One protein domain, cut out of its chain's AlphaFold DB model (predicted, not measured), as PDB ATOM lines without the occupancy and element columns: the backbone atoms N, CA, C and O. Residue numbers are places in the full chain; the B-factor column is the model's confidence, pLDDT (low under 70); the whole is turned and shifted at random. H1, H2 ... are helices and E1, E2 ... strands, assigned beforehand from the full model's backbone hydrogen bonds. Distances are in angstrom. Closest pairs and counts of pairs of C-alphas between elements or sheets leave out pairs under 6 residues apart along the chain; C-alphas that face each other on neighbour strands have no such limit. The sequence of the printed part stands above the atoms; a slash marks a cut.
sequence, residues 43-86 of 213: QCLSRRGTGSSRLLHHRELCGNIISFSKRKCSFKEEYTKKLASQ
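What this domain is: This is residues 43 to 86 of the 213 residues of an uncharacterized protein of Opuntia streptacantha (UniProt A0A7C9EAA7). A small two-stranded hairpin, E1 and E2, stands at one end of two helices, H1 and H2, which run opposite ways nearly side by side and meet near the hairpin. Residues 43 to 51, with no named element, run from the hairpin's end of the domain to where H1 begins. The printed part has 44 residues, with two named helices and two named strands in the order H1, E1, E2, H2; the two-stranded sheet is antiparallel and the class is mixed, helices and strands. The whole is compact, with a radius of gyration of the C-alphas of 9.3 A and spans of 26 by 21 by 15 A.

Where its parts are: Strand E1 is residues 65 to 68, 9.5 A from first to last C-alpha, and E2 is residues 71 to 74, 10.0 A. Helix H1 is residues 52 to 62, 15.0 A long, beginning at C-alpha 52 (291.992, 600.197, 474.172). Helix H2 is residues 75 to 85, 15.1 A long, ending at C-alpha 85 (288.752, 598.109, 462.423).

How they stand to each other: E1 and E2 form a hairpin, with 143 degrees between their directions. N 66 and O 73 are 2.8 A apart and N 71 and O 68 2.8 A, both within hydrogen-bond range. The closest C-alphas of E1 and H2 are those of Ile 65 and Phe 75, 6.2 A apart; those of H1 and E1 are of His 58 and Ile 66, 7.6 A. H1 and E2 are apart. H1 and H2 touch, the closest C-alphas being those of Arg 59 and Phe 75 at 6.9 A, and run opposite ways at a shallow tilt of 11 degrees. In H1 and H2 every O i to N i+4 pair is within hydrogen-bond range.

The domain as a whole: The two C-alphas farthest apart are those of Gln 43 and Ala 84, 26.4 A. The printed part has no cut, and the links H1 to E1, E1 to E2 and E2 to H2 are tight. The mean pLDDT of the printed part is 71.8; residues 43 to 51 and 67 to 70 are under 70.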
ATOM      1  N   GLN A  43     307.558 590.348 479.181       47.53
ATOM      2  CA  GLN A  43     307.413 590.180 477.755       47.53
ATOM      3  C   GLN A  43     305.947 590.472 477.532       47.53
ATOM      4  O   GLN A  43     305.062 589.663 477.798       47.53
ATOM      5  N   CYS A  44     305.732 591.731 477.193       46.84
ATOM      6  CA  CYS A  44     304.480 592.436 477.141       46.84
ATOM      7  C   CYS A  44     303.858 591.962 475.813       46.84
ATOM      8  O   CYS A  44     303.748 592.704 474.838       46.84
ATOM      9  N   LEU A  45     303.614 590.649 475.732       50.66
ATOM     10  CA  LEU A  45     303.101 589.924 474.585       50.66
ATOM     11  C   LEU A  45     301.612 590.195 474.571       50.66
ATOM     12  O   LEU A  45     300.805 589.479 475.162       50.66
ATOM     13  N   SER A  46     301.252 591.293 473.925       54.25
ATOM     14  CA  SER A  46     299.856 591.599 473.703       54.25
ATOM     15  C   SER A  46     299.308 590.582 472.697       54.25
ATOM     16  O   SER A  46     299.886 590.347 471.634       54.25
ATOM     17  N   ARG A  47     298.217 589.901 473.056       55.03
ATOM     18  CA  ARG A  47     297.480 589.027 472.136       55.03
ATOM     19  C   ARG A  47     296.709 589.930 471.171       55.03
ATOM     20  O   ARG A  47     296.127 590.924 471.600       55.03
ATOM     21  N   ARG A  48     296.714 589.609 469.874       52.31
ATOM     22  CA  ARG A  48     295.960 590.351 468.847       52.31
ATOM     23  C   ARG A  48     294.488 590.458 469.298       52.31
ATOM     24  O   ARG A  48     293.855 589.425 469.486       52.31
ATOM     25  N   GLY A  49     293.984 591.679 469.524       54.25
ATOM     26  CA  GLY A  49     292.595 591.931 469.953       54.25
ATOM     27  C   GLY A  49     292.382 592.471 471.378       54.25
ATOM     28  O   GLY A  49     291.277 592.380 471.898       54.25
ATOM     29  N   THR A  50     293.397 593.025 472.046       59.84
ATOM     30  CA  THR A  50     293.254 593.619 473.389       59.84
ATOM     31  C   THR A  50     292.486 594.958 473.392       59.84
ATOM     32  O   THR A  50     292.533 595.727 472.429       59.84
ATOM     33  N   GLY A  51     291.735 595.229 474.473       66.75
ATOM     34  CA  GLY A  51     291.011 596.488 474.750       66.75
ATOM     35  C   GLY A  51     291.872 597.752 474.569       66.75
ATOM     36  O   GLY A  51     293.096 597.681 474.643       66.75
ATOM     37  N   SER A  52     291.265 598.910 474.280       70.12
ATOM     38  CA  SER A  52     291.992 600.197 474.172       70.12
ATOM     39  C   SER A  52     292.677 600.540 475.497       70.12
ATOM     40  O   SER A  52     293.835 600.950 475.504       70.12
ATOM     41  N   SER A  53     291.990 600.249 476.601       71.19
ATOM     42  CA  SER A  53     292.492 600.238 477.977       71.19
ATOM     43  C   SER A  53     293.781 599.420 478.134       71.19
ATOM     44  O   SER A  53     294.775 599.903 478.672       71.19
ATOM     45  N   ARG A  54     293.828 598.207 477.574       75.12
ATOM     46  CA  ARG A  54     295.020 597.342 477.606       75.12
ATOM     47  C   ARG A  54     296.183 597.877 476.770       75.12
ATOM     48  O   ARG A  54     297.328 597.705 477.176       75.12
ATOM     49  N   LEU A  55     295.918 598.505 475.621       77.81
ATOM     50  CA  LEU A  55     296.971 599.145 474.819       77.81
ATOM     51  C   LEU A  55     297.589 600.337 475.562       77.81
ATOM     52  O   LEU A  55     298.803 600.519 475.510       77.81
ATOM     53  N   LEU A  56     296.770 601.130 476.260       80.44
ATOM     54  CA  LEU A  56     297.239 602.251 477.079       80.44
ATOM     55  C   LEU A  56     298.043 601.778 478.289       80.44
ATOM     56  O   LEU A  56     299.148 602.263 478.509       80.44
ATOM     57  N   HIS A  57     297.534 600.775 479.000       79.06
ATOM     58  CA  HIS A  57     298.240 600.164 480.122       79.06
ATOM     59  C   HIS A  57     299.597 599.588 479.693       79.06
ATOM     60  O   HIS A  57     300.609 599.763 480.365       79.06
ATOM     61  N   HIS A  58     299.648 598.953 478.518       77.44
ATOM     62  CA  HIS A  58     300.897 598.468 477.933       77.44
ATOM     63  C   HIS A  58     301.862 599.611 477.616       77.44
ATOM     64  O   HIS A  58     303.029 599.531 477.981       77.44
ATOM     65  N   ARG A  59     301.380 600.710 477.021       82.56
ATOM     66  CA  ARG A  59     302.199 601.905 476.771       82.56
ATOM     67  C   ARG A  59     302.807 602.458 478.063       82.56
ATOM     68  O   ARG A  59     303.967 602.857 478.060       82.56
ATOM     69  N   GLU A  60     302.037 602.495 479.144       85.69
ATOM     70  CA  GLU A  60     302.485 603.013 480.443       85.69
ATOM     71  C   GLU A  60     303.558 602.133 481.091       85.69
ATOM     72  O   GLU A  60     304.508 602.659 481.663       85.69
ATOM     73  N   LEU A  61     303.453 600.810 480.950       81.81
ATOM     74  CA  LEU A  61     304.413 599.864 481.528       81.81
ATOM     75  C   LEU A  61     305.643 599.608 480.645       81.81
ATOM     76  O   LEU A  61     306.745 599.408 481.150       81.81
ATOM     77  N   CYS A  62     305.448 599.557 479.329       75.06
ATOM     78  CA  CYS A  62     306.384 598.979 478.364       75.06
ATOM     79  C   CYS A  62     306.819 599.991 477.276       75.06
ATOM     80  O   CYS A  62     307.656 599.668 476.429       75.06
ATOM     81  N   GLY A  63     306.297 601.223 477.297       77.50
ATOM     82  CA  GLY A  63     306.625 602.286 476.346       77.50
ATOM     83  C   GLY A  63     305.914 602.161 474.991       77.50
ATOM     84  O   GLY A  63     304.963 601.409 474.809       77.50
ATOM     85  N   ASN A  64     306.369 602.925 473.994       77.81
ATOM     86  CA  ASN A  64     305.665 603.068 472.707       77.81
ATOM     87  C   ASN A  64     305.777 601.865 471.747       77.81
ATOM     88  O   ASN A  64     305.090 601.855 470.721       77.81
ATOM     89  N   ILE A  65     306.641 600.885 472.027       76.56
ATOM     90  CA  ILE A  65     306.890 599.735 471.145       76.56
ATOM     91  C   ILE A  65     306.194 598.506 471.724       76.56
ATOM     92  O   ILE A  65     306.612 597.953 472.741       76.56
ATOM     93  N   ILE A  66     305.164 598.034 471.029       74.00
ATOM     94  CA  ILE A  66     304.389 596.862 471.428       74.00
ATOM     95  C   ILE A  66     304.883 595.654 470.634       74.00
ATOM     96  O   ILE A  66     304.914 595.659 469.401       74.00
ATOM     97  N   SER A  67     305.279 594.598 471.342       67.94
ATOM     98  CA  SER A  67     305.717 593.345 470.722       67.94
ATOM     99  C   SER A  67     304.532 592.390 470.593       67.94
ATOM    100  O   SER A  67     304.129 591.743 471.559       67.94
ATOM    101  N   PHE A  68     303.971 592.290 469.389       65.31
ATOM    102  CA  PHE A  68     302.895 591.357 469.057       65.31
ATOM    103  C   PHE A  68     303.472 590.117 468.376       65.31
ATOM    104  O   PHE A  68     303.900 590.190 467.229       65.31
ATOM    105  N   SER A  69     303.486 588.981 469.080       60.53
ATOM    106  CA  SER A  69     303.684 587.611 468.561       60.53
ATOM    107  C   SER A  69     304.498 587.468 467.252       60.53
ATOM    108  O   SER A  69     304.010 586.820 466.324       60.53
ATOM    109  N   LYS A  70     305.724 588.034 467.202       66.19
ATOM    110  CA  LYS A  70     306.726 588.054 466.093       66.19
ATOM    111  C   LYS A  70     306.927 589.386 465.337       66.19
ATOM    112  O   LYS A  70     307.824 589.455 464.504       66.19
ATOM    113  N   ARG A  71     306.177 590.455 465.622       73.50
ATOM    114  CA  ARG A  71     306.372 591.793 465.028       73.50
ATOM    115  C   ARG A  71     306.370 592.879 466.104       73.50
ATOM    116  O   ARG A  71     305.586 592.827 467.047       73.50
ATOM    117  N   LYS A  72     307.249 593.870 465.949       78.19
ATOM    118  CA  LYS A  72     307.199 595.119 466.716       78.19
ATOM    119  C   LYS A  72     306.268 596.085 465.985       78.19
ATOM    120  O   LYS A  72     306.487 596.346 464.804       78.19
ATOM    121  N   CYS A  73     305.244 596.576 466.670       73.69
ATOM    122  CA  CYS A  73     304.337 597.606 466.168       73.69
ATOM    123  C   CYS A  73     304.384 598.810 467.112       73.69
ATOM    124  O   CYS A  73     304.585 598.648 468.319       73.69
ATOM    125  N   SER A  74     304.194 600.019 466.587       83.12
ATOM    126  CA  SER A  74     304.048 601.190 467.453       83.12
ATOM    127  C   SER A  74     302.657 601.212 468.099       83.12
ATOM    128  O   SER A  74     301.673 600.769 467.502       83.12
ATOM    129  N   PHE A  75     302.555 601.759 469.317       81.75
ATOM    130  CA  PHE A  75     301.262 602.012 469.965       81.75
ATOM    131  C   PHE A  75     300.327 602.795 469.037       81.75
ATOM    132  O   PHE A  75     299.162 602.438 468.891       81.75
ATOM    133  N   LYS A  76     300.853 603.823 468.357       82.88
ATOM    134  CA  LYS A  76     300.090 604.654 467.421       82.88
ATOM    135  C   LYS A  76     299.508 603.832 466.272       82.88
ATOM    136  O   LYS A  76     298.331 603.997 465.962       82.88
ATOM    137  N   GLU A  77     300.297 602.955 465.653       83.00
ATOM    138  CA  GLU A  77     299.831 602.093 464.560       83.00
ATOM    139  C   GLU A  77     298.729 601.139 465.010       83.00
ATOM    140  O   GLU A  77     297.684 601.072 464.369       83.00
ATOM    141  N   GLU A  78     298.929 600.423 466.116       82.25
ATOM    142  CA  GLU A  78     297.948 599.445 466.603       82.25
ATOM    143  C   GLU A  78     296.676 600.126 467.109       82.25
ATOM    144  O   GLU A  78     295.573 599.660 466.832       82.25
ATOM    145  N   TYR A  79     296.808 601.280 467.764       79.31
ATOM    146  CA  TYR A  79     295.668 602.093 468.169       79.31
ATOM    147  C   TYR A  79     294.886 602.615 466.956       79.31
ATOM    148  O   TYR A  79     293.667 602.474 466.905       79.31
ATOM    149  N   THR A  80     295.574 603.135 465.934       78.75
ATOM    150  CA  THR A  80     294.935 603.623 464.698       78.75
ATOM    151  C   THR A  80     294.251 602.490 463.943       78.75
ATOM    152  O   THR A  80     293.098 602.614 463.540       78.75
ATOM    153  N   LYS A  81     294.928 601.348 463.791       81.19
ATOM    154  CA  LYS A  81     294.365 600.151 463.165       81.19
ATOM    155  C   LYS A  81     293.128 599.674 463.909       81.19
ATOM    156  O   LYS A  81     292.157 599.275 463.273       81.19
ATOM    157  N   LYS A  82     293.152 599.732 465.240       76.00
ATOM    158  CA  LYS A  82     291.997 599.382 466.053       76.00
ATOM    159  C   LYS A  82     290.829 600.327 465.793       76.00
ATOM    160  O   LYS A  82     289.750 599.826 465.502       76.00
ATOM    161  N   LEU A  83     291.057 601.643 465.823       74.12
ATOM    162  CA  LEU A  83     290.035 602.643 465.493       74.12
ATOM    163  C   LEU A  83     289.444 602.410 464.095       74.12
ATOM    164  O   LEU A  83     288.233 602.478 463.931       74.12
ATOM    165  N   ALA A  84     290.278 602.067 463.111       76.25
ATOM    166  CA  ALA A  84     289.830 601.766 461.753       76.25
ATOM    167  C   ALA A  84     289.049 600.442 461.651       76.25
ATOM    168  O   ALA A  84     288.083 600.355 460.904       76.25
ATOM    169  N   SER A  85     289.450 599.406 462.397       74.12
ATOM    170  CA  SER A  85     288.752 598.109 462.423       74.12
ATOM    171  C   SER A  85     287.474 598.120 463.257       74.12
ATOM    172  O   SER A  85     286.658 597.209 463.144       74.12
ATOM    173  N   GLN A  86     287.346 599.112 464.137       71.94
ATOM    174  CA  GLN A  86     286.245 599.255 465.069       71.94
ATOM    175  C   GLN A  86     285.749 600.709 465.090       71.94
ATOM    176  O   GLN A  86     285.868 601.382 466.122       71.94
TER     177      GLN A  86